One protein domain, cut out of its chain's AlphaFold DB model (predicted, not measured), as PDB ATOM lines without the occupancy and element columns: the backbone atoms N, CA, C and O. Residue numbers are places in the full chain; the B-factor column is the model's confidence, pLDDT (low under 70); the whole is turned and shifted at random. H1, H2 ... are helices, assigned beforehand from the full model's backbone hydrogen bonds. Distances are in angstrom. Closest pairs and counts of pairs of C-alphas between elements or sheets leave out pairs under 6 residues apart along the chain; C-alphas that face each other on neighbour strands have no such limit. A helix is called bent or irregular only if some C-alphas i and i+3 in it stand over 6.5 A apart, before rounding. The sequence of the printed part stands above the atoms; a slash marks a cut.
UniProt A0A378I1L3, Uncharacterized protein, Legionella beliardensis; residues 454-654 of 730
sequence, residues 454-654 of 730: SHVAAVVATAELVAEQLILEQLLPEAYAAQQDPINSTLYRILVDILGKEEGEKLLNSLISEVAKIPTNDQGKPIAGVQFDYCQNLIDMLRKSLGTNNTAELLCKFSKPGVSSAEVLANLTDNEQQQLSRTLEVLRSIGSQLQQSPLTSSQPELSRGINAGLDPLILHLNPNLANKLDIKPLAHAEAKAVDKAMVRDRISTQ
ATOM      1  N   SER A 454     183.992 170.708 265.568       85.69
ATOM      2  CA  SER A 454     184.844 171.891 265.367       85.69
ATOM      3  C   SER A 454     186.112 171.871 266.219       85.69
ATOM      4  O   SER A 454     187.164 172.303 265.758       85.69
ATOM      5  N   HIS A 455     186.045 171.326 267.436       91.06
ATOM      6  CA  HIS A 455     187.196 171.204 268.336       91.06
ATOM      7  C   HIS A 455     188.230 170.211 267.813       91.06
ATOM      8  O   HIS A 455     189.425 170.502 267.819       91.06
ATOM      9  N   VAL A 456     187.762 169.081 267.271       93.69
ATOM     10  CA  VAL A 456     188.610 168.112 266.563       93.69
ATOM     11  C   VAL A 456     189.288 168.782 265.368       93.69
ATOM     12  O   VAL A 456     190.504 168.691 265.208       93.69
ATOM     13  N   ALA A 457     188.510 169.499 264.548       90.88
ATOM     14  CA  ALA A 457     189.038 170.188 263.377       90.88
ATOM     15  C   ALA A 457     190.096 171.234 263.742       90.88
ATOM     16  O   ALA A 457     191.128 171.310 263.080       90.88
ATOM     17  N   ALA A 458     189.865 172.004 264.804       91.94
ATOM     18  CA  ALA A 458     190.774 173.045 265.250       91.94
ATOM     19  C   ALA A 458     192.136 172.491 265.679       91.94
ATOM     20  O   ALA A 458     193.166 173.015 265.250       91.94
ATOM     21  N   VAL A 459     192.156 171.412 266.470       97.31
ATOM     22  CA  VAL A 459     193.404 170.774 266.914       97.31
ATOM     23  C   VAL A 459     194.169 170.191 265.731       97.31
ATOM     24  O   VAL A 459     195.345 170.506 265.558       97.31
ATOM     25  N   VAL A 460     193.521 169.399 264.870       96.38
ATOM     26  CA  VAL A 460     194.217 168.778 263.729       96.38
ATOM     27  C   VAL A 460     194.736 169.838 262.757       96.38
ATOM     28  O   VAL A 460     195.890 169.764 262.343       96.38
ATOM     29  N   ALA A 461     193.939 170.868 262.455       93.38
ATOM     30  CA  ALA A 461     194.369 171.953 261.579       93.38
ATOM     31  C   ALA A 461     195.545 172.750 262.157       93.38
ATOM     32  O   ALA A 461     196.468 173.103 261.428       93.38
ATOM     33  N   THR A 462     195.534 173.007 263.468       96.38
ATOM     34  CA  THR A 462     196.647 173.674 264.162       96.38
ATOM     35  C   THR A 462     197.918 172.835 264.068       96.38
ATOM     36  O   THR A 462     198.975 173.365 263.735       96.38
ATOM     37  N   ALA A 463     197.820 171.529 264.330       97.44
ATOM     38  CA  ALA A 463     198.958 170.620 264.251       97.44
ATOM     39  C   ALA A 463     199.548 170.564 262.837       97.44
ATOM     40  O   ALA A 463     200.764 170.669 262.690       97.44
ATOM     41  N   GLU A 464     198.701 170.440 261.811       95.25
ATOM     42  CA  GLU A 464     199.128 170.383 260.410       95.25
ATOM     43  C   GLU A 464     199.802 171.690 259.970       95.25
ATOM     44  O   GLU A 464     200.924 171.649 259.471       95.25
ATOM     45  N   LEU A 465     199.200 172.853 260.252       93.75
ATOM     46  CA  LEU A 465     199.794 174.155 259.922       93.75
ATOM     47  C   LEU A 465     201.153 174.372 260.594       93.75
ATOM     48  O   LEU A 465     202.105 174.806 259.946       93.75
ATOM     49  N   VAL A 466     201.256 174.080 261.894       96.56
ATOM     50  CA  VAL A 466     202.510 174.243 262.644       96.56
ATOM     51  C   VAL A 466     203.576 173.278 262.120       96.56
ATOM     52  O   VAL A 466     204.720 173.687 261.920       96.56
ATOM     53  N   ALA A 467     203.218 172.016 261.865       96.38
ATOM     54  CA  ALA A 467     204.138 171.012 261.340       96.38
ATOM     55  C   ALA A 467     204.673 171.396 259.953       96.38
ATOM     56  O   ALA A 467     205.887 171.412 259.749       96.38
ATOM     57  N   GLU A 468     203.783 171.747 259.021       95.31
ATOM     58  CA  GLU A 468     204.155 172.162 257.665       95.31
ATOM     59  C   GLU A 468     205.059 173.394 257.688       95.31
ATOM     60  O   GLU A 468     206.091 173.412 257.011       95.31
ATOM     61  N   GLN A 469     204.724 174.391 258.513       95.31
ATOM     62  CA  GLN A 469     205.539 175.592 258.629       95.31
ATOM     63  C   GLN A 469     206.934 175.281 259.159       95.31
ATOM     64  O   GLN A 469     207.910 175.734 258.571       95.31
ATOM     65  N   LEU A 470     207.063 174.515 260.244       96.50
ATOM     66  CA  LEU A 470     208.370 174.237 260.844       96.50
ATOM     67  C   LEU A 470     209.237 173.342 259.952       96.50
ATOM     68  O   LEU A 470     210.447 173.562 259.859       96.50
ATOM     69  N   ILE A 471     208.633 172.381 259.244       96.31
ATOM     70  CA  ILE A 471     209.341 171.567 258.251       96.31
ATOM     71  C   ILE A 471     209.894 172.454 257.135       96.31
ATOM     72  O   ILE A 471     211.084 172.375 256.835       96.31
ATOM     73  N   LEU A 472     209.057 173.299 256.530       95.50
ATOM     74  CA  LEU A 472     209.464 174.119 255.389       95.50
ATOM     75  C   LEU A 472     210.407 175.251 255.784       95.50
ATOM     76  O   LEU A 472     211.368 175.508 255.074       95.50
ATOM     77  N   GLU A 473     210.135 175.933 256.889       94.19
ATOM     78  CA  GLU A 473     210.846 177.150 257.273       94.19
ATOM     79  C   GLU A 473     212.160 176.863 258.002       94.19
ATOM     80  O   GLU A 473     213.120 177.614 257.843       94.19
ATOM     81  N   GLN A 474     212.219 175.792 258.801       93.19
ATOM     82  CA  GLN A 474     213.375 175.508 259.658       93.19
ATOM     83  C   GLN A 474     214.142 174.269 259.187       93.19
ATOM     84  O   GLN A 474     215.342 174.346 258.925       93.19
ATOM     85  N   LEU A 475     213.461 173.129 259.039       94.19
ATOM     86  CA  LEU A 475     214.149 171.847 258.840       94.19
ATOM     87  C   LEU A 475     214.602 171.603 257.392       94.19
ATOM     88  O   LEU A 475     215.628 170.965 257.163       94.19
ATOM     89  N   LEU A 476     213.863 172.099 256.398       94.12
ATOM     90  CA  LEU A 476     214.237 171.951 254.992       94.12
ATOM     91  C   LEU A 476     215.461 172.814 254.625       94.12
ATOM     92  O   LEU A 476     216.384 172.274 254.013       94.12
ATOM     93  N   PRO A 477     215.557 174.098 255.032       91.81
ATOM     94  CA  PRO A 477     216.781 174.878 254.870       91.81
ATOM     95  C   PRO A 477     217.973 174.293 255.637       91.81
ATOM     96  O   PRO A 477     219.088 174.333 255.122       91.81
ATOM     97  N   GLU A 478     217.754 173.721 256.832       90.62
ATOM     98  CA  GLU A 478     218.779 172.977 257.583       90.62
ATOM     99  C   GLU A 478     219.318 171.801 256.752       90.62
ATOM    100  O   GLU A 478     220.523 171.706 256.519       90.62
ATOM    101  N   ALA A 479     218.427 170.943 256.246       91.44
ATOM    102  CA  ALA A 479     218.801 169.790 255.430       91.44
ATOM    103  C   ALA A 479     219.485 170.195 254.112       91.44
ATOM    104  O   ALA A 479     220.437 169.544 253.686       91.44
ATOM    105  N   TYR A 480     219.037 171.288 253.486       90.00
ATOM    106  CA  TYR A 480     219.648 171.836 252.274       90.00
ATOM    107  C   TYR A 480     221.072 172.349 252.527       90.00
ATOM    108  O   TYR A 480     221.988 172.059 251.759       90.00
ATOM    109  N   ALA A 481     221.278 173.091 253.620       85.81
ATOM    110  CA  ALA A 481     222.586 173.632 253.984       85.81
ATOM    111  C   ALA A 481     223.590 172.536 254.379       85.81
ATOM    112  O   ALA A 481     224.793 172.722 254.205       85.81
ATOM    113  N   ALA A 482     223.109 171.388 254.864       81.31
ATOM    114  CA  ALA A 482     223.945 170.265 255.270       81.31
ATOM    115  C   ALA A 482     224.678 169.560 254.113       81.31
ATOM    116  O   ALA A 482     225.522 168.732 254.432       81.31
ATOM    117  N   GLN A 483     224.374 169.887 252.839       67.00
ATOM    118  CA  GLN A 483     224.965 169.497 251.530       67.00
ATOM    119  C   GLN A 483     225.732 168.157 251.416       67.00
ATOM    120  O   GLN A 483     225.472 167.387 250.496       67.00
ATOM    121  N   GLN A 484     226.695 167.892 252.295       59.28
ATOM    122  CA  GLN A 484     227.514 166.684 252.371       59.28
ATOM    123  C   GLN A 484     226.883 165.540 253.186       59.28
ATOM    124  O   GLN A 484     227.206 164.388 252.907       59.28
ATOM    125  N   ASP A 485     225.994 165.816 254.151       74.69
ATOM    126  CA  ASP A 485     225.308 164.765 254.924       74.69
ATOM    127  C   ASP A 485     223.873 165.147 255.365       74.69
ATOM    128  O   ASP A 485     223.603 165.385 256.550       74.69
ATOM    129  N   PRO A 486     222.905 165.200 254.426       70.12
ATOM    130  CA  PRO A 486     221.498 165.454 254.750       70.12
ATOM    131  C   PRO A 486     220.861 164.359 255.620       70.12
ATOM    132  O   PRO A 486     219.809 164.597 256.217       70.12
ATOM    133  N   ILE A 487     221.483 163.175 255.704       75.62
ATOM    134  CA  ILE A 487     221.000 161.996 256.442       75.62
ATOM    135  C   ILE A 487     221.019 162.252 257.958       75.62
ATOM    136  O   ILE A 487     220.204 161.700 258.696       75.62
ATOM    137  N   ASN A 488     221.864 163.169 258.436       79.06
ATOM    138  CA  ASN A 488     221.871 163.578 259.844       79.06
ATOM    139  C   ASN A 488     220.853 164.681 260.183       79.06
ATOM    140  O   ASN A 488     220.695 165.025 261.357       79.06
ATOM    141  N   SER A 489     220.150 165.246 259.194       87.88
ATOM    142  CA  SER A 489     219.175 166.314 259.444       87.88
ATOM    143  C   SER A 489     217.966 165.819 260.245       87.88
ATOM    144  O   SER A 489     217.571 164.649 260.200       87.88
ATOM    145  N   THR A 490     217.318 166.725 260.980       90.56
ATOM    146  CA  THR A 490     216.041 166.416 261.649       90.56
ATOM    147  C   THR A 490     214.966 166.020 260.638       90.56
ATOM    148  O   THR A 490     214.215 165.077 260.882       90.56
ATOM    149  N   LEU A 491     214.929 166.685 259.477       93.56
ATOM    150  CA  LEU A 491     213.976 166.356 258.420       93.56
ATOM    151  C   LEU A 491     214.143 164.914 257.931       93.56
ATOM    152  O   LEU A 491     213.151 164.203 257.814       93.56
ATOM    153  N   TYR A 492     215.377 164.452 257.708       92.94
ATOM    154  CA  TYR A 492     215.622 163.059 257.330       92.94
ATOM    155  C   TYR A 492     215.055 162.081 258.361       92.94
ATOM    156  O   TYR A 492     214.318 161.166 257.999       92.94
ATOM    157  N   ARG A 493     215.347 162.303 259.649       91.44
ATOM    158  CA  ARG A 493     214.859 161.451 260.745       91.44
ATOM    159  C   ARG A 493     213.333 161.379 260.773       91.44
ATOM    160  O   ARG A 493     212.795 160.285 260.879       91.44
ATOM    161  N   ILE A 494     212.652 162.516 260.594       93.19
ATOM    162  CA  ILE A 494     211.186 162.578 260.472       93.19
ATOM    163  C   ILE A 494     210.699 161.719 259.302       93.19
ATOM    164  O   ILE A 494     209.813 160.882 259.468       93.19
ATOM    165  N   LEU A 495     211.267 161.918 258.112       95.00
ATOM    166  CA  LEU A 495     210.801 161.236 256.907       95.00
ATOM    167  C   LEU A 495     211.041 159.724 256.971       95.00
ATOM    168  O   LEU A 495     210.165 158.958 256.575       95.00
ATOM    169  N   VAL A 496     212.184 159.288 257.504       93.38
ATOM    170  CA  VAL A 496     212.503 157.863 257.666       93.38
ATOM    171  C   VAL A 496     211.641 157.197 258.734       93.38
ATOM    172  O   VAL A 496     211.194 156.075 258.510       93.38
ATOM    173  N   ASP A 497     211.370 157.870 259.855       91.00
ATOM    174  CA  ASP A 497     210.492 157.340 260.908       91.00
ATOM    175  C   ASP A 497     209.069 157.082 260.382       91.00
ATOM    176  O   ASP A 497     208.444 156.072 260.695       91.00
ATOM    177  N   ILE A 498     208.573 157.966 259.511       92.75
ATOM    178  CA  ILE A 498     207.188 157.926 259.027       92.75
ATOM    179  C   ILE A 498     207.013 157.047 257.780       92.75
ATOM    180  O   ILE A 498     206.013 156.325 257.672       92.75
ATOM    181  N   LEU A 499     207.940 157.144 256.822       93.56
ATOM    182  CA  LEU A 499     207.834 156.540 255.483       93.56
ATOM    183  C   LEU A 499     208.745 155.322 255.294       93.56
ATOM    184  O   LEU A 499     208.607 154.600 254.308       93.56
ATOM    185  N   GLY A 500     209.675 155.086 256.220       93.50
ATOM    186  CA  GLY A 500     210.782 154.159 256.027       93.50
ATOM    187  C   GLY A 500     211.934 154.783 255.234       93.50
ATOM    188  O   GLY A 500     211.808 155.839 254.613       93.50
ATOM    189  N   LYS A 501     213.091 154.111 255.262       92.81
ATOM    190  CA  LYS A 501     214.354 154.645 254.731       92.81
ATOM    191  C   LYS A 501     214.280 155.029 253.249       92.81
ATOM    192  O   LYS A 501     214.650 156.139 252.892       92.81
ATOM    193  N   GLU A 502     213.793 154.120 252.405       93.75
ATOM    194  CA  GLU A 502     213.804 154.284 250.945       93.75
ATOM    195  C   GLU A 502     212.913 155.445 250.472       93.75
ATOM    196  O   GLU A 502     213.378 156.354 249.783       93.75
ATOM    197  N   GLU A 503     211.639 155.461 250.875       94.62
ATOM    198  CA  GLU A 503     210.716 156.534 250.483       94.62
ATOM    199  C   GLU A 503     211.036 157.856 251.199       94.62
ATOM    200  O   GLU A 503     210.887 158.923 250.600       94.62
ATOM    201  N   GLY A 504     211.551 157.806 252.434       92.94
ATOM    202  CA  GLY A 504     212.027 158.988 253.151       92.94
ATOM    203  C   GLY A 504     213.205 159.674 252.452       92.94
ATOM    204  O   GLY A 504     213.171 160.886 252.234       92.94
ATOM    205  N   GLU A 505     214.209 158.904 252.019       93.44
ATOM    206  CA  GLU A 505     215.358 159.393 251.238       93.44
ATOM    207  C   GLU A 505     214.928 160.011 249.912       93.44
ATOM    208  O   GLU A 505     215.347 161.111 249.544       93.44
ATOM    209  N   LYS A 506     214.053 159.313 249.192       94.25
ATOM    210  CA  LYS A 506     213.527 159.764 247.906       94.25
ATOM    211  C   LYS A 506     212.743 161.067 248.032       94.25
ATOM    212  O   LYS A 506     212.930 161.970 247.209       94.25
ATOM    213  N   LEU A 507     211.901 161.195 249.058       94.81
ATOM    214  CA  LEU A 507     211.183 162.435 249.325       94.81
ATOM    215  C   LEU A 507     212.149 163.563 249.691       94.81
ATOM    216  O   LEU A 507     212.045 164.639 249.105       94.81
ATOM    217  N   LEU A 508     213.110 163.321 250.587       94.31
ATOM    218  CA  LEU A 508     214.096 164.331 250.976       94.31
ATOM    219  C   LEU A 508     214.865 164.866 249.764       94.31
ATOM    220  O   LEU A 508     214.944 166.077 249.575       94.31
ATOM    221  N   ASN A 509     215.376 163.977 248.912       92.88
ATOM    222  CA  ASN A 509     216.099 164.356 247.698       92.88
ATOM    223  C   ASN A 509     215.230 165.198 246.757       92.88
ATOM    224  O   ASN A 509     215.696 166.180 246.175       92.88
ATOM    225  N   SER A 510     213.950 164.843 246.640       95.00
ATOM    226  CA  SER A 510     213.003 165.588 245.813       95.00
ATOM    227  C   SER A 510     212.724 166.981 246.398       95.00
ATOM    228  O   SER A 510     212.712 167.962 245.656       95.00
ATOM    229  N   LEU A 511     212.573 167.094 247.723       95.06
ATOM    230  CA  LEU A 511     212.403 168.373 248.419       95.06
ATOM    231  C   LEU A 511     213.649 169.258 248.296       95.06
ATOM    232  O   LEU A 511     213.515 170.437 247.997       95.06
ATOM    233  N   ILE A 512     214.854 168.702 248.457       93.06
ATOM    234  CA  ILE A 512     216.128 169.421 248.273       93.06
ATOM    235  C   ILE A 512     216.271 169.916 246.826       93.06
ATOM    236  O   ILE A 512     216.702 171.044 246.586       93.06
ATOM    237  N   SER A 513     215.879 169.104 245.843       93.06
ATOM    238  CA  SER A 513     215.911 169.523 244.441       93.06
ATOM    239  C   SER A 513     214.925 170.654 244.141       93.06
ATOM    240  O   SER A 513     215.219 171.495 243.290       93.06
ATOM    241  N   GLU A 514     213.755 170.659 244.775       94.75
ATOM    242  CA  GLU A 514     212.738 171.690 244.560       94.75
ATOM    243  C   GLU A 514     213.066 172.970 245.338       94.75
ATOM    244  O   GLU A 514     212.949 174.065 244.791       94.75
ATOM    245  N   VAL A 515     213.583 172.854 246.569       93.56
ATOM    246  CA  VAL A 515     213.994 174.006 247.389       93.56
ATOM    247  C   VAL A 515     215.164 174.766 246.756       93.56
ATOM    248  O   VAL A 515     215.258 175.975 246.905       93.56
ATOM    249  N   ALA A 516     216.014 174.106 245.961       91.00
ATOM    250  CA  ALA A 516     217.086 174.767 245.213       91.00
ATOM    251  C   ALA A 516     216.586 175.801 244.181       91.00
ATOM    252  O   ALA A 516     217.376 176.601 243.681       91.00
ATOM    253  N   LYS A 517     215.294 175.770 243.824       93.62
ATOM    254  CA  LYS A 517     214.678 176.648 242.814       93.62
ATOM    255  C   LYS A 517     214.022 177.891 243.418       93.62
ATOM    256  O   LYS A 517     213.540 178.736 242.663       93.62
ATOM    257  N   ILE A 518     213.950 177.988 244.746       93.81
ATOM    258  CA  ILE A 518     213.240 179.073 245.434       93.81
ATOM    259  C   ILE A 518     214.208 180.203 245.836       93.81
ATOM    260  O   ILE A 518     215.425 180.002 245.835       93.81
ATOM    261  N   PRO A 519     213.695 181.399 246.183       93.81
ATOM    262  CA  PRO A 519     214.523 182.513 246.635       93.81
ATOM    263  C   PRO A 519     215.379 182.162 247.857       93.81
ATOM    264  O   PRO A 519     214.954 181.416 248.737       93.81
ATOM    265  N   THR A 520     216.569 182.752 247.943       92.69
ATOM    266  CA  THR A 520     217.489 182.601 249.076       92.69
ATOM    267  C   THR A 520     217.701 183.934 249.791       92.69
ATOM    268  O   THR A 520     217.480 185.001 249.219       92.69
ATOM    269  N   ASN A 521     218.089 183.874 251.064       88.44
ATOM    270  CA  ASN A 521     218.496 185.048 251.836       88.44
ATOM    271  C   ASN A 521     219.970 185.415 251.574       88.44
ATOM    272  O   ASN A 521     220.683 184.708 250.861       88.44
ATOM    273  N   ASP A 522     220.458 186.479 252.217       85.25
ATOM    274  CA  ASP A 522     221.843 186.966 252.077       85.25
ATOM    275  C   ASP A 522     222.920 185.934 252.474       85.25
ATOM    276  O   ASP A 522     224.086 186.065 252.114       85.25
ATOM    277  N   GLN A 523     222.538 184.890 253.215       83.38
ATOM    278  CA  GLN A 523     223.406 183.787 253.637       83.38
ATOM    279  C   GLN A 523     223.312 182.578 252.689       83.38
ATOM    280  O   GLN A 523     223.856 181.517 252.993       83.38
ATOM    281  N   GLY A 524     222.589 182.701 251.571       84.44
ATOM    282  CA  GLY A 524     222.348 181.622 250.614       84.44
ATOM    283  C   GLY A 524     221.383 180.540 251.109       84.44
ATOM    284  O   GLY A 524     221.268 179.497 250.467       84.44
ATOM    285  N   LYS A 525     220.682 180.751 252.233       87.94
ATOM    286  CA  LYS A 525     219.688 179.796 252.744       87.94
ATOM    287  C   LYS A 525     218.351 179.988 252.024       87.94
ATOM    288  O   LYS A 525     217.919 181.137 251.895       87.94
ATOM    289  N   PRO A 526     217.674 178.911 251.593       92.12
ATOM    290  CA  PRO A 526     216.354 179.020 250.984       92.12
ATOM    291  C   PRO A 526     215.333 179.656 251.930       92.12
ATOM    292  O   PRO A 526     215.285 179.328 253.115       92.12
ATOM    293  N   ILE A 527     214.505 180.549 251.394       92.19
ATOM    294  CA  ILE A 527     213.383 181.168 252.098       92.19
ATOM    295  C   ILE A 527     212.140 180.350 251.753       92.19
ATOM    296  O   ILE A 527     211.576 180.495 250.673       92.19
ATOM    297  N   ALA A 528     211.741 179.456 252.655       92.69
ATOM    298  CA  ALA A 528     210.595 178.568 252.484       92.69
ATOM    299  C   ALA A 528     209.580 178.738 253.620       92.69
ATOM    300  O   ALA A 528     209.920 179.142 254.730       92.69
ATOM    301  N   GLY A 529     208.319 178.429 253.328       92.00
ATOM    302  CA  GLY A 529     207.223 178.518 254.287       92.00
ATOM    303  C   GLY A 529     205.864 178.405 253.604       92.00
ATOM    304  O   GLY A 529     205.737 178.671 252.405       92.00
ATOM    305  N   VAL A 530     204.844 178.019 254.367       90.19
ATOM    306  CA  VAL A 530     203.467 177.815 253.880       90.19
ATOM    307  C   VAL A 530     202.881 179.114 253.313       90.19
ATOM    308  O   VAL A 530     202.111 179.119 252.347       90.19
ATOM    309  N   GLN A 531     203.312 180.253 253.851       86.19
ATOM    310  CA  GLN A 531     202.845 181.569 253.450       86.19
ATOM    311  C   GLN A 531     203.256 181.954 252.023       86.19
ATOM    312  O   GLN A 531     202.634 182.844 251.444       86.19
ATOM    313  N   PHE A 532     204.238 181.294 251.406       88.38
ATOM    314  CA  PHE A 532     204.757 181.676 250.091       88.38
ATOM    315  C   PHE A 532     204.112 180.893 248.946       88.38
ATOM    316  O   PHE A 532     204.123 179.668 248.929       88.38
ATOM    317  N   ASP A 533     203.565 181.600 247.951       86.62
ATOM    318  CA  ASP A 533     202.896 180.969 246.798       86.62
ATOM    319  C   ASP A 533     203.845 180.060 245.995       86.62
ATOM    320  O   ASP A 533     203.435 179.016 245.496       86.62
ATOM    321  N   TYR A 534     205.131 180.415 245.911       90.44
ATOM    322  CA  TYR A 534     206.143 179.610 245.219       90.44
ATOM    323  C   TYR A 534     206.520 178.315 245.963       90.44
ATOM    324  O   TYR A 534     207.193 177.466 245.386       90.44
ATOM    325  N   CYS A 535     206.085 178.130 247.215       91.88
ATOM    326  CA  CYS A 535     206.306 176.899 247.975       91.88
ATOM    327  C   CYS A 535     205.199 175.849 247.773       91.88
ATOM    328  O   CYS A 535     205.302 174.770 248.350       91.88
ATOM    329  N   GLN A 536     204.172 176.110 246.950       89.69
ATOM    330  CA  GLN A 536     203.036 175.190 246.788       89.69
ATOM    331  C   GLN A 536     203.461 173.772 246.377       89.69
ATOM    332  O   GLN A 536     202.971 172.802 246.946       89.69
ATOM    333  N   ASN A 537     204.428 173.636 245.463       91.94
ATOM    334  CA  ASN A 537     204.934 172.322 245.052       91.94
ATOM    335  C   ASN A 537     205.549 171.540 246.224       91.94
ATOM    336  O   ASN A 537     205.319 170.339 246.348       91.94
ATOM    337  N   LEU A 538     206.309 172.212 247.099       94.62
ATOM    338  CA  LEU A 538     206.911 171.591 248.284       94.62
ATOM    339  C   LEU A 538     205.827 171.092 249.247       94.62
ATOM    340  O   LEU A 538     205.919 169.973 249.752       94.62
ATOM    341  N   ILE A 539     204.785 171.901 249.459       92.06
ATOM    342  CA  ILE A 539     203.630 171.559 250.300       92.06
ATOM    343  C   ILE A 539     202.905 170.333 249.732       92.06
ATOM    344  O   ILE A 539     202.669 169.364 250.452       92.06
ATOM    345  N   ASP A 540     202.602 170.332 248.433       91.38
ATOM    346  CA  ASP A 540     201.889 169.234 247.777       91.38
ATOM    347  C   ASP A 540     202.695 167.923 247.831       91.38
ATOM    348  O   ASP A 540     202.133 166.850 248.077       91.38
ATOM    349  N   MET A 541     204.020 167.999 247.656       94.56
ATOM    350  CA  MET A 541     204.926 166.853 247.790       94.56
ATOM    351  C   MET A 541     204.941 166.287 249.212       94.56
ATOM    352  O   MET A 541     204.842 165.066 249.374       94.56
ATOM    353  N   LEU A 542     205.035 167.154 250.227       93.81
ATOM    354  CA  LEU A 542     204.976 166.758 251.636       93.81
ATOM    355  C   LEU A 542     203.640 166.088 251.951       93.81
ATOM    356  O   LEU A 542     203.625 164.935 252.379       93.81
ATOM    357  N   ARG A 543     202.519 166.758 251.665       91.88
ATOM    358  CA  ARG A 543     201.175 166.254 251.977       91.88
ATOM    359  C   ARG A 543     200.874 164.923 251.306       91.88
ATOM    360  O   ARG A 543     200.350 164.013 251.943       91.88
ATOM    361  N   LYS A 544     201.212 164.786 250.021       92.69
ATOM    362  CA  LYS A 544     200.986 163.541 249.274       92.69
ATOM    363  C   LYS A 544     201.796 162.383 249.850       92.69
ATOM    364  O   LYS A 544     201.271 161.282 249.964       92.69
ATOM    365  N   SER A 545     203.057 162.625 250.196       92.56
ATOM    366  CA  SER A 545     203.953 161.564 250.665       92.56
ATOM    367  C   SER A 545     203.661 161.169 252.111       92.56
ATOM    368  O   SER A 545     203.674 159.987 252.432       92.56
ATOM    369  N   LEU A 546     203.323 162.140 252.965       91.00
ATOM    370  CA  LEU A 546     202.925 161.914 254.357       91.00
ATOM    371  C   LEU A 546     201.476 161.408 254.497       91.00
ATOM    372  O   LEU A 546     201.078 160.973 255.577       91.00
ATOM    373  N   GLY A 547     200.685 161.441 253.419       88.38
ATOM    374  CA  GLY A 547     199.289 160.992 253.397       88.38
ATOM    375  C   GLY A 547     198.285 161.988 253.993       88.38
ATOM    376  O   GLY A 547     197.144 161.615 254.276       88.38
ATOM    377  N   THR A 548     198.676 163.253 254.170       88.25
ATOM    378  CA  THR A 548     197.833 164.321 254.739       88.25
ATOM    379  C   THR A 548     197.079 165.131 253.674       88.25
ATOM    380  O   THR A 548     196.329 166.052 253.978       88.25
ATOM    381  N   ASN A 549     197.187 164.762 252.398       84.88
ATOM    382  CA  ASN A 549     196.575 165.488 251.280       84.88
ATOM    383  C   ASN A 549     195.035 165.576 251.306       84.88
ATOM    384  O   ASN A 549     194.497 166.504 250.709       84.88
ATOM    385  N   ASN A 550     194.322 164.669 251.993       83.75
ATOM    386  CA  ASN A 550     192.862 164.785 252.169       83.75
ATOM    387  C   ASN A 550     192.458 165.260 253.575       83.75
ATOM    388  O   ASN A 550     191.265 165.263 253.889       83.75
ATOM    389  N   THR A 551     193.410 165.659 254.432       84.12
ATOM    390  CA  THR A 551     193.102 166.094 255.804       84.12
ATOM    391  C   THR A 551     192.087 167.228 255.780       84.12
ATOM    392  O   THR A 551     191.050 167.127 256.427       84.12
ATOM    393  N   ALA A 552     192.285 168.248 254.943       79.75
ATOM    394  CA  ALA A 552     191.355 169.370 254.839       79.75
ATOM    395  C   ALA A 552     189.919 168.960 254.461       79.75
ATOM    396  O   ALA A 552     188.964 169.518 255.002       79.75
ATOM    397  N   GLU A 553     189.738 167.961 253.591       81.50
ATOM    398  CA  GLU A 553     188.405 167.451 253.243       81.50
ATOM    399  C   GLU A 553     187.726 166.777 254.443       81.50
ATOM    400  O   GLU A 553     186.542 167.020 254.706       81.50
ATOM    401  N   LEU A 554     188.482 165.980 255.208       84.88
ATOM    402  CA  LEU A 554     188.018 165.374 256.457       84.88
ATOM    403  C   LEU A 554     187.676 166.451 257.494       84.88
ATOM    404  O   LEU A 554     186.592 166.414 258.078       84.88
ATOM    405  N   LEU A 555     188.536 167.458 257.671       84.94
ATOM    406  CA  LEU A 555     188.303 168.549 258.619       84.94
ATOM    407  C   LEU A 555     187.087 169.396 258.241       84.94
ATOM    408  O   LEU A 555     186.373 169.841 259.136       84.94
ATOM    409  N   CYS A 556     186.767 169.563 256.951       79.56
ATOM    410  CA  CYS A 556     185.519 170.216 256.539       79.56
ATOM    411  C   CYS A 556     184.272 169.437 257.021       79.56
ATOM    412  O   CYS A 556     183.222 170.053 257.208       79.56
ATOM    413  N   LYS A 557     184.337 168.108 257.228       84.31
ATOM    414  CA  LYS A 557     183.218 167.336 257.809       84.31
ATOM    415  C   LYS A 557     183.048 167.619 259.299       84.31
ATOM    416  O   LYS A 557     181.914 167.776 259.747       84.31
ATOM    417  N   PHE A 558     184.162 167.722 260.020       85.12
ATOM    418  CA  PHE A 558     184.218 168.059 261.444       85.12
ATOM    419  C   PHE A 558     183.851 169.521 261.727       85.12
ATOM    420  O   PHE A 558     183.132 169.806 262.675       85.12
ATOM    421  N   SER A 559     184.239 170.439 260.844       78.00
ATOM    422  CA  SER A 559     183.988 171.883 260.959       78.00
ATOM    423  C   SER A 559     182.523 172.284 260.729       78.00
ATOM    424  O   SER A 559     182.204 173.477 260.724       78.00
ATOM    425  N   LYS A 560     181.626 171.319 260.476       73.75
ATOM    426  CA  LYS A 560     180.202 171.585 260.263       73.75
ATOM    427  C   LYS A 560     179.557 172.049 261.574       73.75
ATOM    428  O   LYS A 560     179.690 171.364 262.588       73.75
ATOM    429  N   PRO A 561     178.808 173.165 261.566       69.38
ATOM    430  CA  PRO A 561     178.180 173.674 262.780       69.38
ATOM    431  C   PRO A 561     177.235 172.650 263.419       69.38
ATOM    432  O   PRO A 561     176.399 172.064 262.728       69.38
ATOM    433  N   GLY A 562     177.333 172.481 264.742       70.50
ATOM    434  CA  GLY A 562     176.401 171.662 265.528       70.50
ATOM    435  C   GLY A 562     176.506 170.156 265.320       70.50
ATOM    436  O   GLY A 562     175.611 169.422 265.735       70.50
ATOM    437  N   VAL A 563     177.554 169.689 264.644       79.50
ATOM    438  CA  VAL A 563     177.803 168.259 264.474       79.50
ATOM    439  C   VAL A 563     178.700 167.783 265.612       79.50
ATOM    440  O   VAL A 563     179.743 168.380 265.888       79.50
ATOM    441  N   SER A 564     178.288 166.707 266.282       88.25
ATOM    442  CA  SER A 564     179.122 166.063 267.300       88.25
ATOM    443  C   SER A 564     180.263 165.276 266.654       88.25
ATOM    444  O   SER A 564     180.125 164.782 265.533       88.25
ATOM    445  N   SER A 565     181.384 165.117 267.356       90.00
ATOM    446  CA  SER A 565     182.498 164.283 266.886       90.00
ATOM    447  C   SER A 565     182.046 162.841 266.619       90.00
ATOM    448  O   SER A 565     182.331 162.299 265.552       90.00
ATOM    449  N   ALA A 566     181.246 162.267 267.522       90.88
ATOM    450  CA  ALA A 566     180.671 160.930 267.385       90.88
ATOM    451  C   ALA A 566     179.807 160.775 266.120       90.88
ATOM    452  O   ALA A 566     179.924 159.779 265.405       90.88
ATOM    453  N   GLU A 567     178.974 161.771 265.798       90.25
ATOM    454  CA  GLU A 567     178.173 161.765 264.569       90.25
ATOM    455  C   GLU A 567     179.049 161.806 263.316       90.25
ATOM    456  O   GLU A 567     178.740 161.125 262.338       90.25
ATOM    457  N   VAL A 568     180.136 162.586 263.315       89.25
ATOM    458  CA  VAL A 568     181.063 162.593 262.177       89.25
ATOM    459  C   VAL A 568     181.695 161.218 262.020       89.25
ATOM    460  O   VAL A 568     181.605 160.651 260.934       89.25
ATOM    461  N   LEU A 569     182.269 160.669 263.095       92.19
ATOM    462  CA  LEU A 569     182.961 159.378 263.088       92.19
ATOM    463  C   LEU A 569     182.062 158.240 262.589       92.19
ATOM    464  O   LEU A 569     182.493 157.459 261.742       92.19
ATOM    465  N   ALA A 570     180.808 158.190 263.044       91.38
ATOM    466  CA  ALA A 570     179.833 157.181 262.624       91.38
ATOM    467  C   ALA A 570     179.473 157.252 261.128       91.38
ATOM    468  O   ALA A 570     179.016 156.267 260.558       91.38
ATOM    469  N   ASN A 571     179.668 158.412 260.493       91.44
ATOM    470  CA  ASN A 571     179.378 158.643 259.077       91.44
ATOM    471  C   ASN A 571     180.630 158.615 258.182       91.44
ATOM    472  O   ASN A 571     180.511 158.815 256.969       91.44
ATOM    473  N   LEU A 572     181.824 158.429 258.752       91.69
ATOM    474  CA  LEU A 572     183.042 158.234 257.970       91.69
ATOM    475  C   LEU A 572     183.059 156.824 257.380       91.69
ATOM    476  O   LEU A 572     182.687 155.857 258.040       91.69
ATOM    477  N   THR A 573     183.526 156.706 256.140       93.06
ATOM    478  CA  THR A 573     183.833 155.389 255.557       93.06
ATOM    479  C   THR A 573     185.054 154.767 256.243       93.06
ATOM    480  O   THR A 573     185.887 155.495 256.784       93.06
ATOM    481  N   ASP A 574     185.225 153.445 256.156       91.50
ATOM    482  CA  ASP A 574     186.399 152.753 256.720       91.50
ATOM    483  C   ASP A 574     187.721 153.375 256.246       91.50
ATOM    484  O   ASP A 574     188.651 153.571 257.027       91.50
ATOM    485  N   ASN A 575     187.783 153.756 254.968       91.06
ATOM    486  CA  ASN A 575     188.965 154.367 254.371       91.06
ATOM    487  C   ASN A 575     189.248 155.762 254.962       91.06
ATOM    488  O   ASN A 575     190.394 156.124 255.209       91.06
ATOM    489  N   GLU A 576     188.200 156.538 255.246       91.62
ATOM    490  CA  GLU A 576     188.315 157.857 255.882       91.62
ATOM    491  C   GLU A 576     188.705 157.756 257.362       91.62
ATOM    492  O   GLU A 576     189.484 158.576 257.844       91.62
ATOM    493  N   GLN A 577     188.215 156.742 258.081       91.25
ATOM    494  CA  GLN A 577     188.622 156.478 259.466       91.25
ATOM    495  C   GLN A 577     190.086 156.024 259.555       91.25
ATOM    496  O   GLN A 577     190.830 156.482 260.429       91.25
ATOM    497  N   GLN A 578     190.519 155.153 258.637       91.19
ATOM    498  CA  GLN A 578     191.923 154.755 258.513       91.19
ATOM    499  C   GLN A 578     192.803 155.958 258.172       91.19
ATOM    500  O   GLN A 578     193.847 156.142 258.797       91.19
ATOM    501  N   GLN A 579     192.356 156.812 257.247       91.31
ATOM    502  CA  GLN A 579     193.070 158.035 256.903       91.31
ATOM    503  C   GLN A 579     193.190 158.985 258.099       91.31
ATOM    504  O   GLN A 579     194.294 159.435 258.386       91.31
ATOM    505  N   LEU A 580     192.108 159.243 258.839       92.38
ATOM    506  CA  LEU A 580     192.153 160.068 260.051       92.38
ATOM    507  C   LEU A 580     193.151 159.508 261.073       92.38
ATOM    508  O   LEU A 580     193.984 160.244 261.597       92.38
ATOM    509  N   SER A 581     193.099 158.198 261.321       93.69
ATOM    510  CA  SER A 581     194.009 157.527 262.255       93.69
ATOM    511  C   SER A 581     195.468 157.651 261.814       93.69
ATOM    512  O   SER A 581     196.339 157.933 262.636       93.69
ATOM    513  N   ARG A 582     195.736 157.499 260.510       92.75
ATOM    514  CA  ARG A 582     197.076 157.670 259.944       92.75
ATOM    515  C   ARG A 582     197.553 159.117 260.051       92.75
ATOM    516  O   ARG A 582     198.686 159.327 260.462       92.75
ATOM    517  N   THR A 583     196.707 160.100 259.747       94.50
ATOM    518  CA  THR A 583     197.036 161.526 259.896       94.50
ATOM    519  C   THR A 583     197.422 161.854 261.338       94.50
ATOM    520  O   THR A 583     198.443 162.498 261.564       94.50
ATOM    521  N   LEU A 584     196.653 161.379 262.324       96.38
ATOM    522  CA  LEU A 584     196.952 161.603 263.741       96.38
ATOM    523  C   LEU A 584     198.283 160.961 264.166       96.38
ATOM    524  O   LEU A 584     199.081 161.598 264.852       96.38
ATOM    525  N   GLU A 585     198.544 159.727 263.729       96.31
ATOM    526  CA  GLU A 585     199.807 159.025 263.985       96.31
ATOM    527  C   GLU A 585     201.010 159.782 263.398       96.31
ATOM    528  O   GLU A 585     201.993 160.030 264.097       96.31
ATOM    529  N   VAL A 586     200.904 160.186 262.129       96.06
ATOM    530  CA  VAL A 586     201.942 160.923 261.398       96.06
ATOM    531  C   VAL A 586     202.228 162.263 262.069       96.06
ATOM    532  O   VAL A 586     203.380 162.546 262.393       96.06
ATOM    533  N   LEU A 587     201.198 163.072 262.336       96.88
ATOM    534  CA  LEU A 587     201.369 164.383 262.966       96.88
ATOM    535  C   LEU A 587     201.989 164.265 264.363       96.88
ATOM    536  O   LEU A 587     202.852 165.070 264.712       96.88
ATOM    537  N   ARG A 588     201.616 163.246 265.148       96.50
ATOM    538  CA  ARG A 588     202.211 163.026 266.472       96.50
ATOM    539  C   ARG A 588     203.684 162.609 266.395       96.50
ATOM    540  O   ARG A 588     204.492 163.055 267.219       96.50
ATOM    541  N   SER A 589     204.055 161.765 265.427       95.44
ATOM    542  CA  SER A 589     205.467 161.423 265.178       95.44
ATOM    543  C   SER A 589     206.263 162.683 264.812       95.44
ATOM    544  O   SER A 589     207.256 162.983 265.480       95.44
ATOM    545  N   ILE A 590     205.760 163.498 263.872       96.44
ATOM    546  CA  ILE A 590     206.375 164.788 263.513       96.44
ATOM    547  C   ILE A 590     206.548 165.665 264.757       96.44
ATOM    548  O   ILE A 590     207.640 166.173 265.004       96.44
ATOM    549  N   GLY A 591     205.505 165.805 265.580       96.31
ATOM    550  CA  GLY A 591     205.551 166.609 266.801       96.31
ATOM    551  C   GLY A 591     206.621 166.146 267.786       96.31
ATOM    552  O   GLY A 591     207.333 166.970 268.357       96.31
ATOM    553  N   SER A 592     206.796 164.832 267.924       94.94
ATOM    554  CA  SER A 592     207.819 164.247 268.797       94.94
ATOM    555  C   SER A 592     209.233 164.580 268.316       94.94
ATOM    556  O   SER A 592     210.095 164.919 269.123       94.94
ATOM    557  N   GLN A 593     209.463 164.544 267.002       94.06
ATOM    558  CA  GLN A 593     210.754 164.879 266.395       94.06
ATOM    559  C   GLN A 593     211.036 166.390 266.422       94.06
ATOM    560  O   GLN A 593     212.160 166.806 266.702       94.06
ATOM    561  N   LEU A 594     210.016 167.231 266.212       94.62
ATOM    562  CA  LEU A 594     210.134 168.689 266.333       94.62
ATOM    563  C   LEU A 594     210.582 169.114 267.737       94.62
ATOM    564  O   LEU A 594     211.354 170.063 267.870       94.62
ATOM    565  N   GLN A 595     210.160 168.395 268.781       93.62
ATOM    566  CA  GLN A 595     210.606 168.658 270.152       93.62
ATOM    567  C   GLN A 595     212.072 168.284 270.411       93.62
ATOM    568  O   GLN A 595     212.666 168.797 271.358       93.62
ATOM    569  N   GLN A 596     212.670 167.432 269.577       90.50
ATOM    570  CA  GLN A 596     214.073 167.025 269.698       90.50
ATOM    571  C   GLN A 596     215.030 167.951 268.934       90.50
ATOM    572  O   GLN A 596     216.239 167.899 269.163       90.50
ATOM    573  N   SER A 597     214.521 168.788 268.024       89.25
ATOM    574  CA  SER A 597     215.350 169.696 267.226       89.25
ATOM    575  C   SER A 597     215.577 171.036 267.932       89.25
ATOM    576  O   SER A 597     214.606 171.714 268.269       89.25
ATOM    577  N   PRO A 598     216.833 171.499 268.079       88.12
ATOM    578  CA  PRO A 598     217.138 172.807 268.663       88.12
ATOM    579  C   PRO A 598     216.505 173.999 267.929       88.12
ATOM    580  O   PRO A 598     216.343 175.059 268.524       88.12
ATOM    581  N   LEU A 599     216.162 173.844 266.645       87.62
ATOM    582  CA  LEU A 599     215.578 174.911 265.822       87.62
ATOM    583  C   LEU A 599     214.073 175.096 266.056       87.62
ATOM    584  O   LEU A 599     213.526 176.149 265.725       87.62
ATOM    585  N   THR A 600     213.396 174.072 266.581       92.38
ATOM    586  CA  THR A 600     211.927 174.028 266.665       92.38
ATOM    587  C   THR A 600     211.399 173.662 268.048       92.38
ATOM    588  O   THR A 600     210.204 173.815 268.298       92.38
ATOM    589  N   SER A 601     212.261 173.170 268.941       93.19
ATOM    590  CA  SER A 601     211.871 172.673 270.258       93.19
ATOM    591  C   SER A 601     211.327 173.783 271.150       93.19
ATOM    592  O   SER A 601     211.978 174.803 271.378       93.19
ATOM    593  N   SER A 602     210.139 173.540 271.703       92.94
ATOM    594  CA  SER A 602     209.502 174.388 272.712       92.94
ATOM    595  C   SER A 602     209.592 173.793 274.126       92.94
ATOM    596  O   SER A 602     209.028 174.360 275.064       92.94
ATOM    597  N   GLN A 603     210.348 172.699 274.317       92.38
ATOM    598  CA  GLN A 603     210.582 172.091 275.635       92.38
ATOM    599  C   GLN A 603     211.177 173.052 276.679       92.38
ATOM    600  O   GLN A 603     210.731 172.988 277.826       92.38
ATOM    601  N   PRO A 604     212.124 173.963 276.347       89.12
ATOM    602  CA  PRO A 604     212.656 174.921 277.325       89.12
ATOM    603  C   PRO A 604     211.588 175.848 277.919       89.12
ATOM    604  O   PRO A 604     211.791 176.441 278.974       89.12
ATOM    605  N   GLU A 605     210.443 175.962 277.250       84.38
ATOM    606  CA  GLU A 605     209.298 176.758 277.681       84.38
ATOM    607  C   GLU A 605     208.215 175.910 278.356       84.38
ATOM    608  O   GLU A 605     207.111 176.398 278.584       84.38
ATOM    609  N   LEU A 606     208.532 174.647 278.672       89.25
ATOM    610  CA  LEU A 606     207.629 173.649 279.247       89.25
ATOM    611  C   LEU A 606     206.423 173.324 278.348       89.25
ATOM    612  O   LEU A 606     205.371 172.923 278.840       89.25
ATOM    613  N   SER A 607     206.571 173.489 277.030       93.56
ATOM    614  CA  SER A 607     205.549 173.148 276.034       93.56
ATOM    615  C   SER A 607     205.844 171.794 275.385       93.56
ATOM    616  O   SER A 607     206.980 171.491 275.018       93.56
ATOM    617  N   ARG A 608     204.794 170.997 275.172       94.75
ATOM    618  CA  ARG A 608     204.817 169.743 274.399       94.75
ATOM    619  C   ARG A 608     204.673 169.978 272.887       94.75
ATOM    620  O   ARG A 608     204.697 169.028 272.103       94.75
ATOM    621  N   GLY A 609     204.520 171.233 272.453       95.62
ATOM    622  CA  GLY A 609     204.252 171.627 271.067       95.62
ATOM    623  C   GLY A 609     202.966 171.008 270.539       95.62
ATOM    624  O   GLY A 609     201.997 170.864 271.279       95.62
ATOM    625  N   ILE A 610     202.936 170.616 269.261       97.31
ATOM    626  CA  ILE A 610     201.702 170.112 268.629       97.31
ATOM    627  C   ILE A 610     201.117 168.872 269.328       97.31
ATOM    628  O   ILE A 610     199.902 168.672 269.308       97.31
ATOM    629  N   ASN A 611     201.945 168.081 270.020       97.56
ATOM    630  CA  ASN A 611     201.486 166.898 270.754       97.56
ATOM    631  C   ASN A 611     200.632 167.243 271.977       97.56
ATOM    632  O   ASN A 611     199.833 166.411 272.396       97.56
ATOM    633  N   ALA A 612     200.719 168.477 272.489       96.38
ATOM    634  CA  ALA A 612     199.840 168.963 273.547       96.38
ATOM    635  C   ALA A 612     198.360 168.756 273.207       96.38
ATOM    636  O   ALA A 612     197.593 168.318 274.062       96.38
ATOM    637  N   GLY A 613     197.985 169.041 271.955       97.25
ATOM    638  CA  GLY A 613     196.633 168.839 271.446       97.25
ATOM    639  C   GLY A 613     196.379 167.441 270.891       97.25
ATOM    640  O   GLY A 613     195.301 166.889 271.103       97.25
ATOM    641  N   LEU A 614     197.356 166.852 270.191       97.81
ATOM    642  CA  LEU A 614     197.168 165.554 269.533       97.81
ATOM    643  C   LEU A 614     197.014 164.400 270.526       97.81
ATOM    644  O   LEU A 614     196.180 163.532 270.294       97.81
ATOM    645  N   ASP A 615     197.772 164.385 271.623       97.56
ATOM    646  CA  ASP A 615     197.714 163.299 272.604       97.56
ATOM    647  C   ASP A 615     196.312 163.123 273.227       97.56
ATOM    648  O   ASP A 615     195.752 162.026 273.118       97.56
ATOM    649  N   PRO A 616     195.690 164.163 273.826       96.81
ATOM    650  CA  PRO A 616     194.332 164.035 274.352       96.81
ATOM    651  C   PRO A 616     193.299 163.775 273.243       96.81
ATOM    652  O   PRO A 616     192.356 163.015 273.448       96.81
ATOM    653  N   LEU A 617     193.495 164.325 272.040       97.12
ATOM    654  CA  LEU A 617     192.596 164.067 270.916       97.12
ATOM    655  C   LEU A 617     192.627 162.596 270.469       97.12
ATOM    656  O   LEU A 617     191.578 162.010 270.201       97.12
ATOM    657  N   ILE A 618     193.814 161.988 270.388       97.31
ATOM    658  CA  ILE A 618     193.987 160.578 270.015       97.31
ATOM    659  C   ILE A 618     193.369 159.669 271.077       97.31
ATOM    660  O   ILE A 618     192.669 158.724 270.715       97.31
ATOM    661  N   LEU A 619     193.568 159.969 272.365       94.88
ATOM    662  CA  LEU A 619     192.921 159.239 273.462       94.88
ATOM    663  C   LEU A 619     191.398 159.221 273.325       94.88
ATOM    664  O   LEU A 619     190.787 158.181 273.554       94.88
ATOM    665  N   HIS A 620     190.802 160.345 272.929       93.00
ATOM    666  CA  HIS A 620     189.361 160.451 272.736       93.00
ATOM    667  C   HIS A 620     188.879 159.739 271.458       93.00
ATOM    668  O   HIS A 620     187.958 158.925 271.510       93.00
ATOM    669  N   LEU A 621     189.485 160.030 270.301       93.06
ATOM    670  CA  LEU A 621     188.980 159.564 269.003       93.06
ATOM    671  C   LEU A 621     189.369 158.122 268.668       93.06
ATOM    672  O   LEU A 621     188.627 157.432 267.970       93.06
ATOM    673  N   ASN A 622     190.556 157.680 269.090       93.31
ATOM    674  CA  ASN A 622     191.080 156.358 268.764       93.31
ATOM    675  C   ASN A 622     191.932 155.788 269.919       93.31
ATOM    676  O   ASN A 622     193.166 155.772 269.837       93.31
ATOM    677  N   PRO A 623     191.292 155.246 270.974       91.38
ATOM    678  CA  PRO A 623     191.988 154.648 272.117       91.38
ATOM    679  C   PRO A 623     192.963 153.522 271.739       91.38
ATOM    680  O   PRO A 623     193.991 153.336 272.386       91.38
ATOM    681  N   ASN A 624     192.679 152.778 270.664       93.69
ATOM    682  CA  ASN A 624     193.578 151.729 270.177       93.69
ATOM    683  C   ASN A 624     194.887 152.318 269.640       93.69
ATOM    684  O   ASN A 624     195.964 151.788 269.919       93.69
ATOM    685  N   LEU A 625     194.806 153.427 268.899       95.06
ATOM    686  CA  LEU A 625     195.986 154.169 268.466       95.06
ATOM    687  C   LEU A 625     196.727 154.764 269.667       95.06
ATOM    688  O   LEU A 625     197.950 154.686 269.709       95.06
ATOM    689  N   ALA A 626     196.007 155.291 270.661       95.19
ATOM    690  CA  ALA A 626     196.614 155.808 271.885       95.19
ATOM    691  C   ALA A 626     197.464 154.746 272.603       95.19
ATOM    692  O   ALA A 626     198.616 155.013 272.940       95.19
ATOM    693  N   ASN A 627     196.938 153.524 272.736       93.88
ATOM    694  CA  ASN A 627     197.662 152.384 273.303       93.88
ATOM    695  C   ASN A 627     198.894 152.007 272.470       93.88
ATOM    696  O   ASN A 627     199.963 151.768 273.022       93.88
ATOM    697  N   LYS A 628     198.768 151.980 271.134       94.62
ATOM    698  CA  LYS A 628     199.897 151.711 270.223       94.62
ATOM    699  C   LYS A 628     201.019 152.743 270.387       94.62
ATOM    700  O   LYS A 628     202.190 152.409 270.240       94.62
ATOM    701  N   LEU A 629     200.647 153.991 270.652       93.00
ATOM    702  CA  LEU A 629     201.545 155.139 270.742       93.00
ATOM    703  C   LEU A 629     202.025 155.441 272.171       93.00
ATOM    704  O   LEU A 629     202.720 156.444 272.360       93.00
ATOM    705  N   ASP A 630     201.672 154.592 273.142       93.62
ATOM    706  CA  ASP A 630     201.977 154.736 274.574       93.62
ATOM    707  C   ASP A 630     201.572 156.112 275.138       93.62
ATOM    708  O   ASP A 630     202.310 156.789 275.858       93.62
ATOM    709  N   ILE A 631     200.385 156.584 274.745       93.56
ATOM    710  CA  ILE A 631     199.836 157.842 275.251       93.56
ATOM    711  C   ILE A 631     199.209 157.574 276.618       93.56
ATOM    712  O   ILE A 631     198.235 156.830 276.743       93.56
ATOM    713  N   LYS A 632     199.767 158.204 277.654       90.69
ATOM    714  CA  LYS A 632     199.275 158.070 279.030       90.69
ATOM    715  C   LYS A 632     197.847 158.605 279.149       90.69
ATOM    716  O   LYS A 632     197.586 159.670 278.602       90.69
ATOM    717  N   PRO A 633     196.952 157.948 279.908       87.94
ATOM    718  CA  PRO A 633     195.613 158.468 280.163       87.94
ATOM    719  C   PRO A 633     195.635 159.881 280.760       87.94
ATOM    720  O   PRO A 633     196.453 160.181 281.631       87.94
ATOM    721  N   LEU A 634     194.700 160.727 280.325       89.00
ATOM    722  CA  LEU A 634     194.467 162.063 280.874       89.00
ATOM    723  C   LEU A 634     193.013 162.208 281.333       89.00
ATOM    724  O   LEU A 634     192.099 161.632 280.741       89.00
ATOM    725  N   ALA A 635     192.796 163.013 282.372       88.88
ATOM    726  CA  ALA A 635     191.456 163.411 282.780       88.88
ATOM    727  C   ALA A 635     190.853 164.361 281.736       88.88
ATOM    728  O   ALA A 635     191.503 165.330 281.339       88.88
ATOM    729  N   HIS A 636     189.618 164.086 281.323       91.19
ATOM    730  CA  HIS A 636     188.860 164.913 280.388       91.19
ATOM    731  C   HIS A 636     187.730 165.629 281.132       91.19
ATOM    732  O   HIS A 636     187.221 165.120 282.133       91.19
ATOM    733  N   ALA A 637     187.359 166.813 280.657       93.12
ATOM    734  CA  ALA A 637     186.125 167.467 281.055       93.12
ATOM    735  C   ALA A 637     184.924 166.719 280.475       93.12
ATOM    736  O   ALA A 637     184.964 166.225 279.348       93.12
ATOM    737  N   GLU A 638     183.823 166.715 281.215       88.88
ATOM    738  CA  GLU A 638     182.527 166.279 280.705       88.88
ATOM    739  C   GLU A 638     181.751 167.494 280.181       88.88
ATOM    740  O   GLU A 638     181.133 168.233 280.951       88.88
ATOM    741  N   ALA A 639     181.764 167.716 278.867       83.44
ATOM    742  CA  ALA A 639     181.001 168.778 278.211       83.44
ATOM    743  C   ALA A 639     180.088 168.189 277.133       83.44
ATOM    744  O   ALA A 639     180.513 167.395 276.299       83.44
ATOM    745  N   LYS A 640     178.803 168.552 277.135       81.38
ATOM    746  CA  LYS A 640     177.866 168.074 276.108       81.38
ATOM    747  C   LYS A 640     178.117 168.800 274.787       81.38
ATOM    748  O   LYS A 640     178.426 169.988 274.781       81.38
ATOM    749  N   ALA A 641     177.925 168.099 273.671       72.75
ATOM    750  CA  ALA A 641     177.918 168.734 272.356       72.75
ATOM    751  C   ALA A 641     176.796 169.785 272.260       72.75
ATOM    752  O   ALA A 641     175.736 169.630 272.872       72.75
ATOM    753  N   VAL A 642     177.019 170.824 271.450       71.25
ATOM    754  CA  VAL A 642     176.035 171.892 271.218       71.25
ATOM    755  C   VAL A 642     174.737 171.322 270.644       71.25
ATOM    756  O   VAL A 642     174.758 170.558 269.676       71.25
ATOM    757  N   ASP A 643     173.591 171.753 271.176       68.94
ATOM    758  CA  ASP A 643     172.289 171.425 270.596       68.94
ATOM    759  C   ASP A 643     172.154 172.004 269.172       68.94
ATOM    760  O   ASP A 643     172.279 173.211 268.936       68.94
ATOM    761  N   LYS A 644     171.824 171.139 268.205       67.75
ATOM    762  CA  LYS A 644     171.545 171.502 266.806       67.75
ATOM    763  C   LYS A 644     170.471 172.585 266.668       67.75
ATOM    764  O   LYS A 644     170.518 173.355 265.708       67.75
ATOM    765  N   ALA A 645     169.506 172.661 267.586       61.72
ATOM    766  CA  ALA A 645     168.493 173.715 267.598       61.72
ATOM    767  C   ALA A 645     169.101 175.090 267.917       61.72
ATOM    768  O   ALA A 645     168.761 176.070 267.258       61.72
ATOM    769  N   MET A 646     170.069 175.146 268.835       60.12
ATOM    770  CA  MET A 646     170.810 176.364 269.194       60.12
ATOM    771  C   MET A 646     171.836 176.765 268.125       60.12
ATOM    772  O   MET A 646     172.280 177.909 268.062       60.12
ATOM    773  N   VAL A 647     172.182 175.827 267.241       56.47
ATOM    774  CA  VAL A 647     173.052 176.047 266.079       56.47
ATOM    775  C   VAL A 647     172.297 176.688 264.906       56.47
ATOM    776  O   VAL A 647     172.925 177.333 264.069       56.47
ATOM    777  N   ARG A 648     170.960 176.576 264.827       43.81
ATOM    778  CA  ARG A 648     170.162 177.196 263.744       43.81
ATOM    779  C   ARG A 648     170.175 178.725 263.768       43.81
ATOM    780  O   ARG A 648     170.058 179.331 262.707       43.81
ATOM    781  N   ASP A 649     170.396 179.324 264.935       41.72
ATOM    782  CA  ASP A 649     170.590 180.772 265.085       41.72
ATOM    783  C   ASP A 649     172.025 181.220 264.715       41.72
ATOM    784  O   ASP A 649     172.318 182.417 264.693       41.72
ATOM    785  N   ARG A 650     172.920 180.272 264.375       48.28
ATOM    786  CA  ARG A 650     174.298 180.510 263.916       48.28
ATOM    787  C   ARG A 650     174.332 180.577 262.386       48.28
ATOM    788  O   ARG A 650     174.217 179.555 261.707       48.28
ATOM    789  N   ILE A 651     174.582 181.752 261.797       38.69
ATOM    790  CA  ILE A 651     174.721 181.922 260.325       38.69
ATOM    791  C   ILE A 651     175.966 181.221 259.739       38.69
ATOM    792  O   ILE A 651     176.101 181.109 258.515       38.69
ATOM    793  N   SER A 652     176.838 180.624 260.564       39.88
ATOM    794  CA  SER A 652     177.825 179.653 260.060       39.88
ATOM    795  C   SER A 652     177.161 178.520 259.261       39.88
ATOM    796  O   SER A 652     177.778 177.966 258.355       39.88
ATOM    797  N   THR A 653     175.876 178.240 259.501       37.66
ATOM    798  CA  THR A 653     175.093 177.276 258.722       37.66
ATOM    799  C   THR A 653     174.698 177.758 257.319       37.66
ATOM    800  O   THR A 653     174.584 176.922 256.430       37.66
ATOM    801  N   GLN A 654     174.548 179.062 257.045       35.34
ATOM    802  CA  GLN A 654     174.123 179.545 255.715       35.34
ATOM    803  C   GLN A 654     175.292 179.882 254.776       35.34
ATOM    804  O   GLN A 654     175.188 179.657 253.571       35.34
TER     805      GLN A 654
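Overview. This is residues 454 to 654 of the 730 residues of an uncharacterized protein of Legionella beliardensis (UniProt A0A378I1L3). One long helix, H1, runs as a spine along the longest axis, and shorter helices pack on it in two groups: H5, H7 and H8 on its first part, H2 and H3 on its last. H7 slants beside H1 and joins the groups, touching H2, H5 and H8; H4 folds back along H3, H9 packs on H8, and a long last link leads to tiny H10, which touches no helix. The printed part has 201 residues with ten named helices, H1 to H10 in chain order, and no named strand; the class is all helix. It is compact, with a radius of gyration of the C-alphas of 18.5 A, yet elongated, spanning 59 by 39 by 35 A.

Along the chain. H1, residues 454 to 481, begins at C-alpha 454 (184.844, 171.891, 265.367) and is 39.5 A long, with a kink of 28 degrees near residue 471. It is only just irregular, C-alphas 473 and 476 being 6.6 A apart. H7, residues 574 to 594, is 30.2 A long; H3, residues 501 to 515, 20.7 A; H4, residues 533 to 546, 20.5 A and irregular, with C-alphas 534 and 537 7.4 A apart. The shorter helices are H2, residues 490 to 499; H5, 551 to 558; H6, 565 to 570; H8, 611 to 621; H9, 623 to 628; and H10, 644 to 647, ending at C-alpha 647 (173.052, 176.047, 266.079).

Arrangement. H1 is the hub, touching five helices. With residues 454 to 461 alone it touches H5 at a shallow tilt of 15 degrees, opposite ways; the closest C-alphas, Ala 457 and Leu 555, are 5.1 A apart. H7 touches it at a steep tilt of 49 degrees, C-alphas 463 and 587 closest at 6.8 A. H8 touches it at 42 degrees, a steep tilt, with C-alphas 459 and 613 closest at 5.9 A. H2 touches it through C-alphas 475 and 491, 5.5 A apart, and H3 is about perpendicular to it at 75 degrees, C-alphas 480 and 512 closest at 5.9 A. H3 and H4 form a hairpin, C-alphas 511 and 538 closest at 6.4 A; so do H7 and H8, 591 and 611 at 5.7 A. H9 touches H8, C-alphas 626 and 619 closest at 5.3 A. H5 and H6 only just touch, with 3 pairs of C-alphas within 8 A, 558 and 568 closest at 6.4 A. Every O i to N i+4 pair is within hydrogen-bond range in H2, H3, H6, H7 and H9, against 22 of 24 in H1, 8 of 10 in H4, 3 of 4 in H5 and 6 of 7 in H8; H10 is too short for such a pair.

Size, cuts and confidence. The two farthest C-alphas, Gln 484 and Ala 645, are 61.4 A apart. The printed part has no cut; the links H3 to H4, H7 to H8 and H9 to H10 are long. The pLDDT is under 70 at residues 483 to 484, 561 and 643 to 654.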